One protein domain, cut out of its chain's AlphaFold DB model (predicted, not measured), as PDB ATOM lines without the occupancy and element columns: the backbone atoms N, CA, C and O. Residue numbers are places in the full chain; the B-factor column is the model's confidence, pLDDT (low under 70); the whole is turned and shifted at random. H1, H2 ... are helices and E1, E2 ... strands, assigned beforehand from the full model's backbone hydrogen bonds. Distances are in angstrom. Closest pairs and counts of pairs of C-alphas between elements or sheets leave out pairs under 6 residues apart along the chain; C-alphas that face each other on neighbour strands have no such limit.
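AT A GLANCE: This is residues 53 to 126 of the 150 residues of an uncharacterized protein of Methylobacterium sp (UniProt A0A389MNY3). What is the shape? A wall of three twisted antiparallel strands, E2, E3, E4 in that order, has H1 over one face; H2 lies beyond H1, off the sheet. What makes it up? The printed part has 74 residues with H1, H2, E1, E2, E3, E4 in that order, mixed helices and strands, compact, radius of gyration of the C-alphas 11.9 A, spanning 29 by 28 by 17 A.

IN THESE COORDINATES: Which are helices? H1 is residues 58 to 66, 11.9 A, from C-alpha 58 at (246.694, 219.114, 303.410); H2 is 71 to 79, 12.4 A. Which are strands? E1 is 89 to 91, 6.1 A; E2 is 96 to 105, 22.7 A, and bends by 60 degrees at residue 100; E3 is 108 to 115, 22.0 A; E4 is 122 to 125, 10.4 A, to C-alpha 125 at (244.263, 228.172, 300.943).

HOW THE PARTS SIT: What pairs? E2, E3, E4 form a meander, successive antiparallel hairpins; N 100 and O 112 are 2.8 A apart, N 111 and O 124 2.9 A. Where are the helices? H1 is on the sheet, height 8.8 A; its closest C-alphas to E4 are Leu 58 and Trp 123, 5.6 A. H1 and H2 have every O i to N i+4 pair within hydrogen-bond range.

THE WHOLE: Any cut? The printed part has no cut. Is confidence low? Residue 71 is under 70.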
ATOM      1  N   LEU A  53     239.412 228.511 307.253       90.31
ATOM      2  CA  LEU A  53     239.481 227.052 307.266       90.31
ATOM      3  C   LEU A  53     240.931 226.605 307.479       90.31
ATOM      4  O   LEU A  53     241.800 226.914 306.671       90.31
ATOM      5  N   GLY A  54     241.178 225.845 308.541       93.31
ATOM      6  CA  GLY A  54     242.481 225.258 308.824       93.31
ATOM      7  C   GLY A  54     242.386 223.764 309.075       93.31
ATOM      8  O   GLY A  54     241.647 223.326 309.957       93.31
ATOM      9  N   CYS A  55     243.180 222.984 308.348       95.62
ATOM     10  CA  CYS A  55     243.216 221.528 308.452       95.62
ATOM     11  C   CYS A  55     244.613 221.038 308.860       95.62
ATOM     12  O   CYS A  55     245.583 221.422 308.214       95.62
ATOM     13  N   PRO A  56     244.760 220.123 309.833       95.50
ATOM     14  CA  PRO A  56     246.067 219.558 310.194       95.50
ATOM     15  C   PRO A  56     246.672 218.666 309.087       95.50
ATOM     16  O   PRO A  56     247.836 218.283 309.147       95.50
ATOM     17  N   SER A  57     245.887 218.332 308.058       95.38
ATOM     18  CA  SER A  57     246.294 217.555 306.887       95.38
ATOM     19  C   SER A  57     245.931 218.301 305.606       95.38
ATOM     20  O   SER A  57     244.768 218.658 305.399       95.38
ATOM     21  N   LEU A  58     246.911 218.490 304.717       95.50
ATOM     22  CA  LEU A  58     246.694 219.114 303.410       95.50
ATOM     23  C   LEU A  58     245.748 218.285 302.533       95.50
ATOM     24  O   LEU A  58     244.900 218.841 301.844       95.50
ATOM     25  N   ALA A  59     245.844 216.954 302.585       95.00
ATOM     26  CA  ALA A  59     244.949 216.078 301.830       95.00
ATOM     27  C   ALA A  59     243.480 216.270 302.250       95.00
ATOM     28  O   ALA A  59     242.588 216.276 301.401       95.00
ATOM     29  N   ASN A  60     243.233 216.497 303.544       94.69
ATOM     30  CA  ASN A  60     241.885 216.742 304.060       94.69
ATOM     31  C   ASN A  60     241.361 218.114 303.614       94.69
ATOM     32  O   ASN A  60     240.203 218.218 303.210       94.69
ATOM     33  N   LEU A  61     242.224 219.138 303.600       93.88
ATOM     34  CA  LEU A  61     241.887 220.444 303.029       93.88
ATOM     35  C   LEU A  61     241.472 220.312 301.559       93.88
ATOM     36  O   LEU A  61     240.410 220.789 301.170       93.88
ATOM     37  N   LEU A  62     242.287 219.630 300.752       92.69
ATOM     38  CA  LEU A  62     242.014 219.426 299.329       92.69
ATOM     39  C   LEU A  62     240.713 218.669 299.093       92.69
ATOM     40  O   LEU A  62     239.988 218.999 298.161       92.69
ATOM     41  N   ARG A  63     240.390 217.690 299.941       90.88
ATOM     42  CA  ARG A  63     239.117 216.972 299.861       90.88
ATOM     43  C   ARG A  63     237.929 217.910 300.077       90.88
ATOM     44  O   ARG A  63     237.004 217.884 299.275       90.88
ATOM     45  N   ILE A  64     237.971 218.765 301.100       89.06
ATOM     46  CA  ILE A  64     236.895 219.734 301.369       89.06
ATOM     47  C   ILE A  64     236.752 220.740 300.223       89.06
ATOM     48  O   ILE A  64     235.635 221.039 299.800       89.06
ATOM     49  N   LEU A  65     237.871 221.263 299.715       88.00
ATOM     50  CA  LEU A  65     237.859 222.241 298.624       88.00
ATOM     51  C   LEU A  65     237.432 221.610 297.289       88.00
ATOM     52  O   LEU A  65     236.706 222.228 296.514       88.00
ATOM     53  N   GLY A  66     237.835 220.363 297.041       87.56
ATOM     54  CA  GLY A  66     237.503 219.594 295.841       87.56
ATOM     55  C   GLY A  66     236.024 219.222 295.723       87.56
ATOM     56  O   GLY A  66     235.550 218.973 294.620       87.56
ATOM     57  N   GLU A  67     235.262 219.260 296.821       84.75
ATOM     58  CA  GLU A  67     233.797 219.128 296.802       84.75
ATOM     59  C   GLU A  67     233.079 220.388 296.270       84.75
ATOM     60  O   GLU A  67     231.852 220.463 296.292       84.75
ATOM     61  N   GLY A  68     233.820 221.394 295.785       71.00
ATOM     62  CA  GLY A  68     233.258 222.592 295.152       71.00
ATOM     63  C   GLY A  68     232.618 223.566 296.141       71.00
ATOM     64  O   GLY A  68     231.805 224.411 295.759       71.00
ATOM     65  N   ARG A  69     232.957 223.458 297.429       79.44
ATOM     66  CA  ARG A  69     232.402 224.321 298.470       79.44
ATOM     67  C   ARG A  69     233.034 225.705 298.397       79.44
ATOM     68  O   ARG A  69     234.239 225.861 298.558       79.44
ATOM     69  N   ASN A  70     232.196 226.718 298.201       72.81
ATOM     70  CA  ASN A  70     232.589 228.111 298.399       72.81
ATOM     71  C   ASN A  70     232.726 228.431 299.902       72.81
ATOM     72  O   ASN A  70     232.355 227.625 300.754       72.81
ATOM     73  N   GLU A  71     233.208 229.628 300.242       69.50
ATOM     74  CA  GLU A  71     233.432 230.055 301.633       69.50
ATOM     75  C   GLU A  71     232.192 229.881 302.528       69.50
ATOM     76  O   GLU A  71     232.297 229.422 303.666       69.50
ATOM     77  N   ARG A  72     230.993 230.173 302.002       73.38
ATOM     78  CA  ARG A  72     229.732 229.968 302.735       73.38
ATOM     79  C   ARG A  72     229.433 228.485 302.946       73.38
ATOM     80  O   ARG A  72     228.994 228.107 304.026       73.38
ATOM     81  N   GLY A  73     229.690 227.652 301.941       83.00
ATOM     82  CA  GLY A  73     229.552 226.199 302.025       83.00
ATOM     83  C   GLY A  73     230.534 225.571 303.015       83.00
ATOM     84  O   GLY A  73     230.167 224.651 303.740       83.00
ATOM     85  N   VAL A  74     231.755 226.100 303.105       83.44
ATOM     86  CA  VAL A  74     232.748 225.685 304.105       83.44
ATOM     87  C   VAL A  74     232.299 226.068 305.515       83.44
ATOM     88  O   VAL A  74     232.326 225.222 306.405       83.44
ATOM     89  N   ALA A  75     231.839 227.304 305.726       82.81
ATOM     90  CA  ALA A  75     231.343 227.742 307.030       82.81
ATOM     91  C   ALA A  75     230.115 226.935 307.485       82.81
ATOM     92  O   ALA A  75     230.058 226.498 308.631       82.81
ATOM     93  N   ALA A  76     229.161 226.688 306.580       86.31
ATOM     94  CA  ALA A  76     227.993 225.853 306.858       86.31
ATOM     95  C   ALA A  76     228.390 224.410 307.198       86.31
ATOM     96  O   ALA A  76     227.879 223.848 308.161       86.31
ATOM     97  N   PHE A  77     229.340 223.834 306.457       87.31
ATOM     98  CA  PHE A  77     229.860 222.507 306.763       87.31
ATOM     99  C   PHE A  77     230.519 222.436 308.136       87.31
ATOM    100  O   PHE A  77     230.263 221.492 308.865       87.31
ATOM    101  N   LEU A  78     231.360 223.408 308.494       87.75
ATOM    102  CA  LEU A  78     232.023 223.435 309.800       87.75
ATOM    103  C   LEU A  78     231.046 223.683 310.959       87.75
ATOM    104  O   LEU A  78     231.356 223.354 312.100       87.75
ATOM    105  N   ALA A  79     229.885 224.279 310.686       87.88
ATOM    106  CA  ALA A  79     228.836 224.482 311.678       87.88
ATOM    107  C   ALA A  79     227.975 223.225 311.914       87.88
ATOM    108  O   ALA A  79     227.274 223.152 312.925       87.88
ATOM    109  N   ASP A  80     228.008 222.247 311.004       88.56
ATOM    110  CA  ASP A  80     227.248 221.005 311.133       88.56
ATOM    111  C   ASP A  80     227.957 220.012 312.064       88.56
ATOM    112  O   ASP A  80     228.853 219.281 311.658       88.56
ATOM    113  N   ALA A  81     227.487 219.912 313.308       87.94
ATOM    114  CA  ALA A  81     228.034 218.999 314.314       87.94
ATOM    115  C   ALA A  81     227.935 217.499 313.957       87.94
ATOM    116  O   ALA A  81     228.457 216.663 314.700       87.94
ATOM    117  N   LYS A  82     227.217 217.126 312.890       91.00
ATOM    118  CA  LYS A  82     227.140 215.746 312.388       91.00
ATOM    119  C   LYS A  82     228.074 215.486 311.212       91.00
ATOM    120  O   LYS A  82     228.265 214.321 310.862       91.00
ATOM    121  N   ALA A  83     228.644 216.524 310.611       89.69
ATOM    122  CA  ALA A  83     229.538 216.368 309.484       89.69
ATOM    123  C   ALA A  83     230.911 215.845 309.931       89.69
ATOM    124  O   ALA A  83     231.456 216.241 310.960       89.69
ATOM    125  N   ASP A  84     231.502 214.961 309.127       90.25
ATOM    126  CA  ASP A  84     232.892 214.557 309.318       90.25
ATOM    127  C   ASP A  84     233.814 215.662 308.802       90.25
ATOM    128  O   ASP A  84     234.083 215.762 307.605       90.25
ATOM    129  N   HIS A  85     234.289 216.510 309.711       91.25
ATOM    130  CA  HIS A  85     235.164 217.628 309.371       91.25
ATOM    131  C   HIS A  85     236.595 217.213 309.011       91.25
ATOM    132  O   HIS A  85     237.394 218.086 308.675       91.25
ATOM    133  N   LEU A  86     236.959 215.925 309.093       92.62
ATOM    134  CA  LEU A  86     238.307 215.432 308.782       92.62
ATOM    135  C   LEU A  86     239.413 216.130 309.607       92.62
ATOM    136  O   LEU A  86     240.550 216.289 309.153       92.62
ATOM    137  N   GLY A  87     239.070 216.601 310.810       91.56
ATOM    138  CA  GLY A  87     239.952 217.388 311.680       91.56
ATOM    139  C   GLY A  87     240.138 218.854 311.265       91.56
ATOM    140  O   GLY A  87     240.914 219.567 311.898       91.56
ATOM    141  N   CYS A  88     239.455 219.320 310.222       93.19
ATOM    142  CA  CYS A  88     239.442 220.723 309.831       93.19
ATOM    143  C   CYS A  88     238.544 221.552 310.750       93.19
ATOM    144  O   CYS A  88     237.513 221.087 311.231       93.19
ATOM    145  N   THR A  89     238.919 222.808 310.970       91.94
ATOM    146  CA  THR A  89     238.178 223.736 311.829       91.94
ATOM    147  C   THR A  89     238.233 225.151 311.274       91.94
ATOM    148  O   THR A  89     239.124 225.495 310.498       91.94
ATOM    149  N   GLY A  90     237.307 225.998 311.720       90.12
ATOM    150  CA  GLY A  90     237.459 227.442 311.620       90.12
ATOM    151  C   GLY A  90     238.516 227.912 312.618       90.12
ATOM    152  O   GLY A  90     238.422 227.637 313.816       90.12
ATOM    153  N   LEU A  91     239.542 228.591 312.125       88.88
ATOM    154  CA  LEU A  91     240.603 229.207 312.907       88.88
ATOM    155  C   LEU A  91     240.354 230.708 313.001       88.88
ATOM    156  O   LEU A  91     240.099 231.375 311.996       88.88
ATOM    157  N   SER A  92     240.449 231.242 314.215       87.31
ATOM    158  CA  SER A  92     240.458 232.685 314.431       87.31
ATOM    159  C   SER A  92     241.854 233.245 314.146       87.31
ATOM    160  O   SER A  92     242.862 232.548 314.297       87.31
ATOM    161  N   ARG A  93     241.937 234.507 313.718       85.38
ATOM    162  CA  ARG A  93     243.220 235.115 313.327       85.38
ATOM    163  C   ARG A  93     244.186 235.239 314.496       85.38
ATOM    164  O   ARG A  93     245.389 235.103 314.322       85.38
ATOM    165  N   GLU A  94     243.653 235.458 315.689       87.19
ATOM    166  CA  GLU A  94     244.412 235.651 316.924       87.19
ATOM    167  C   GLU A  94     245.192 234.384 317.298       87.19
ATOM    168  O   GLU A  94     246.260 234.461 317.911       87.19
ATOM    169  N   ARG A  95     244.685 233.219 316.874       89.75
ATOM    170  CA  ARG A  95     245.306 231.910 317.081       89.75
ATOM    171  C   ARG A  95     246.528 231.682 316.193       89.75
ATOM    172  O   ARG A  95     247.372 230.849 316.518       89.75
ATOM    173  N   VAL A  96     246.637 232.412 315.087       91.00
ATOM    174  CA  VAL A  96     247.714 232.250 314.111       91.00
ATOM    175  C   VAL A  96     248.938 233.033 314.576       91.00
ATOM    176  O   VAL A  96     248.888 234.240 314.809       91.00
ATOM    177  N   ALA A  97     250.053 232.326 314.735       91.50
ATOM    178  CA  ALA A  97     251.349 232.906 315.064       91.50
ATOM    179  C   ALA A  97     252.108 233.355 313.806       91.50
ATOM    180  O   ALA A  97     252.880 234.308 313.867       91.50
ATOM    181  N   GLY A  98     251.883 232.689 312.669       90.50
ATOM    182  CA  GLY A  98     252.512 233.033 311.399       90.50
ATOM    183  C   GLY A  98     252.376 231.938 310.345       90.50
ATOM    184  O   GLY A  98     251.509 231.070 310.438       90.50
ATOM    185  N   LEU A  99     253.259 231.999 309.349       92.81
ATOM    186  CA  LEU A  99     253.371 231.042 308.250       92.81
ATOM    187  C   LEU A  99     254.669 230.246 308.393       92.81
ATOM    188  O   LEU A  99     255.736 230.841 308.536       92.81
ATOM    189  N   SER A 100     254.587 228.916 308.331       92.81
ATOM    190  CA  SER A 100     255.762 228.034 308.356       92.81
ATOM    191  C   SER A 100     256.233 227.621 306.960       92.81
ATOM    192  O   SER A 100     257.352 227.133 306.817       92.81
ATOM    193  N   GLY A 101     255.390 227.766 305.938       92.81
ATOM    194  CA  GLY A 101     255.716 227.396 304.564       92.81
ATOM    195  C   GLY A 101     254.497 227.424 303.651       92.81
ATOM    196  O   GLY A 101     253.372 227.580 304.122       92.81
ATOM    197  N   SER A 102     254.735 227.230 302.357       95.19
ATOM    198  CA  SER A 102     253.695 227.193 301.328       95.19
ATOM    199  C   SER A 102     253.978 226.065 300.339       95.19
ATOM    200  O   SER A 102     255.133 225.710 300.102       95.19
ATOM    201  N   VAL A 103     252.930 225.509 299.740       96.38
ATOM    202  CA  VAL A 103     253.028 224.468 298.714       96.38
ATOM    203  C   VAL A 103     252.055 224.746 297.580       96.38
ATOM    204  O   VAL A 103     250.925 225.173 297.811       96.38
ATOM    205  N   THR A 104     252.483 224.474 296.350       96.12
ATOM    206  CA  THR A 104     251.623 224.539 295.167       96.12
ATOM    207  C   THR A 104     251.325 223.125 294.695       96.12
ATOM    208  O   THR A 104     252.242 222.349 294.429       96.12
ATOM    209  N   LEU A 105     250.043 222.781 294.600       93.31
ATOM    210  CA  LEU A 105     249.580 221.450 294.221       93.31
ATOM    211  C   LEU A 105     248.251 221.552 293.468       93.31
ATOM    212  O   LEU A 105     247.355 222.279 293.884       93.31
ATOM    213  N   GLY A 106     248.115 220.839 292.346       87.88
ATOM    214  CA  GLY A 106     246.864 220.819 291.572       87.88
ATOM    215  C   GLY A 106     246.413 222.194 291.054       87.88
ATOM    216  O   GLY A 106     245.220 222.419 290.897       87.88
ATOM    217  N   GLY A 107     247.349 223.125 290.836       89.44
ATOM    218  CA  GLY A 107     247.053 224.496 290.401       89.44
ATOM    219  C   GLY A 107     246.625 225.458 291.519       89.44
ATOM    220  O   GLY A 107     246.433 226.637 291.242       89.44
ATOM    221  N   GLY A 108     246.509 224.992 292.766       92.00
ATOM    222  CA  GLY A 108     246.287 225.832 293.945       92.00
ATOM    223  C   GLY A 108     247.562 226.030 294.763       92.00
ATOM    224  O   GLY A 108     248.460 225.188 294.734       92.00
ATOM    225  N   THR A 109     247.626 227.125 295.521       95.06
ATOM    226  CA  THR A 109     248.669 227.366 296.530       95.06
ATOM    227  C   THR A 109     248.056 227.312 297.923       95.06
ATOM    228  O   THR A 109     246.965 227.839 298.159       95.06
ATOM    229  N   TYR A 110     248.764 226.661 298.839       95.19
ATOM    230  CA  TYR A 110     248.320 226.383 300.197       95.19
ATOM    231  C   TYR A 110     249.396 226.778 301.191       95.19
ATOM    232  O   TYR A 110     250.573 226.481 300.991       95.19
ATOM    233  N   ASP A 111     248.970 227.413 302.270       95.38
ATOM    234  CA  ASP A 111     249.837 227.930 303.314       95.38
ATOM    235  C   ASP A 111     249.748 227.050 304.560       95.38
ATOM    236  O   ASP A 111     248.659 226.689 305.011       95.38
ATOM    237  N   CYS A 112     250.906 226.725 305.124       95.50
ATOM    238  CA  CYS A 112     251.043 226.087 306.420       95.50
ATOM    239  C   CYS A 112     251.047 227.157 307.513       95.50
ATOM    240  O   CYS A 112     252.006 227.923 307.647       95.50
ATOM    241  N   LEU A 113     249.985 227.196 308.308       95.00
ATOM    242  CA  LEU A 113     249.844 228.095 309.443       95.00
ATOM    243  C   LEU A 113     250.511 227.497 310.679       95.00
ATOM    244  O   LEU A 113     250.219 226.364 311.071       95.00
ATOM    245  N   THR A 114     251.339 228.304 311.336       93.50
ATOM    246  CA  THR A 114     251.791 228.042 312.703       93.50
ATOM    247  C   THR A 114     250.764 228.628 313.659       93.50
ATOM    248  O   THR A 114     250.452 229.820 313.575       93.50
ATOM    249  N   LEU A 115     250.243 227.819 314.578       93.06
ATOM    250  CA  LEU A 115     249.306 228.278 315.604       93.06
ATOM    251  C   LEU A 115     250.026 228.499 316.936       93.06
ATOM    252  O   LEU A 115     251.087 227.937 317.187       93.06
ATOM    253  N   ARG A 116     249.459 229.343 317.799       92.62
ATOM    254  CA  ARG A 116     250.048 229.667 319.109       92.62
ATOM    255  C   ARG A 116     249.974 228.511 320.103       92.62
ATOM    256  O   ARG A 116     250.818 228.414 320.985       92.62
ATOM    257  N   ASP A 117     248.952 227.675 319.979       90.81
ATOM    258  CA  ASP A 117     248.614 226.616 320.934       90.81
ATOM    259  C   ASP A 117     249.004 225.205 320.473       90.81
ATOM    260  O   ASP A 117     248.831 224.248 321.223       90.81
ATOM    261  N   THR A 118     249.545 225.053 319.262       91.00
ATOM    262  CA  THR A 118     249.979 223.752 318.741       91.00
ATOM    263  C   THR A 118     251.222 223.872 317.867       91.00
ATOM    264  O   THR A 118     251.397 224.842 317.135       91.00
ATOM    265  N   ALA A 119     252.073 222.846 317.922       89.56
ATOM    266  CA  ALA A 119     253.225 222.687 317.036       89.56
ATOM    267  C   ALA A 119     252.858 222.042 315.682       89.56
ATOM    268  O   ALA A 119     253.723 221.860 314.828       89.56
ATOM    269  N   VAL A 120     251.591 221.662 315.487       92.12
ATOM    270  CA  VAL A 120     251.107 221.046 314.248       92.12
ATOM    271  C   VAL A 120     250.816 222.124 313.209       92.12
ATOM    272  O   VAL A 120     250.159 223.123 313.494       92.12
ATOM    273  N   CYS A 121     251.271 221.886 311.982       93.00
ATOM    274  CA  CYS A 121     250.930 222.708 310.829       93.00
ATOM    275  C   CYS A 121     249.433 222.619 310.510       93.00
ATOM    276  O   CYS A 121     248.914 221.524 310.292       93.00
ATOM    277  N   HIS A 122     248.758 223.764 310.404       96.00
ATOM    278  CA  HIS A 122     247.396 223.828 309.873       96.00
ATOM    279  C   HIS A 122     247.399 224.421 308.467       96.00
ATOM    280  O   HIS A 122     247.728 225.583 308.277       96.00
ATOM    281  N   TRP A 123     247.004 223.633 307.474       96.06
ATOM    282  CA  TRP A 123     246.923 224.046 306.080       96.06
ATOM    283  C   TRP A 123     245.664 224.863 305.799       96.06
ATOM    284  O   TRP A 123     244.570 224.492 306.229       96.06
ATOM    285  N   THR A 124     245.821 225.927 305.014       94.00
ATOM    286  CA  THR A 124     244.743 226.753 304.453       94.00
ATOM    287  C   THR A 124     245.025 227.067 302.982       94.00
ATOM    288  O   THR A 124     246.151 226.910 302.511       94.00
ATOM    289  N   GLN A 125     244.023 227.543 302.241       92.38
ATOM    290  CA  GLN A 125     244.263 228.172 300.943       92.38
ATOM    291  C   GLN A 125     245.092 229.448 301.129       92.38
ATOM    292  O   GLN A 125     244.847 230.222 302.062       92.38
ATOM    293  N   ALA A 126     246.084 229.648 300.261       91.06
ATOM    294  CA  ALA A 126     246.973 230.792 300.368       91.06
ATOM    295  C   ALA A 126     246.214 232.116 300.228       91.06
ATOM    296  O   ALA A 126     245.264 232.227 299.451       91.06
TER     297      ALA A 126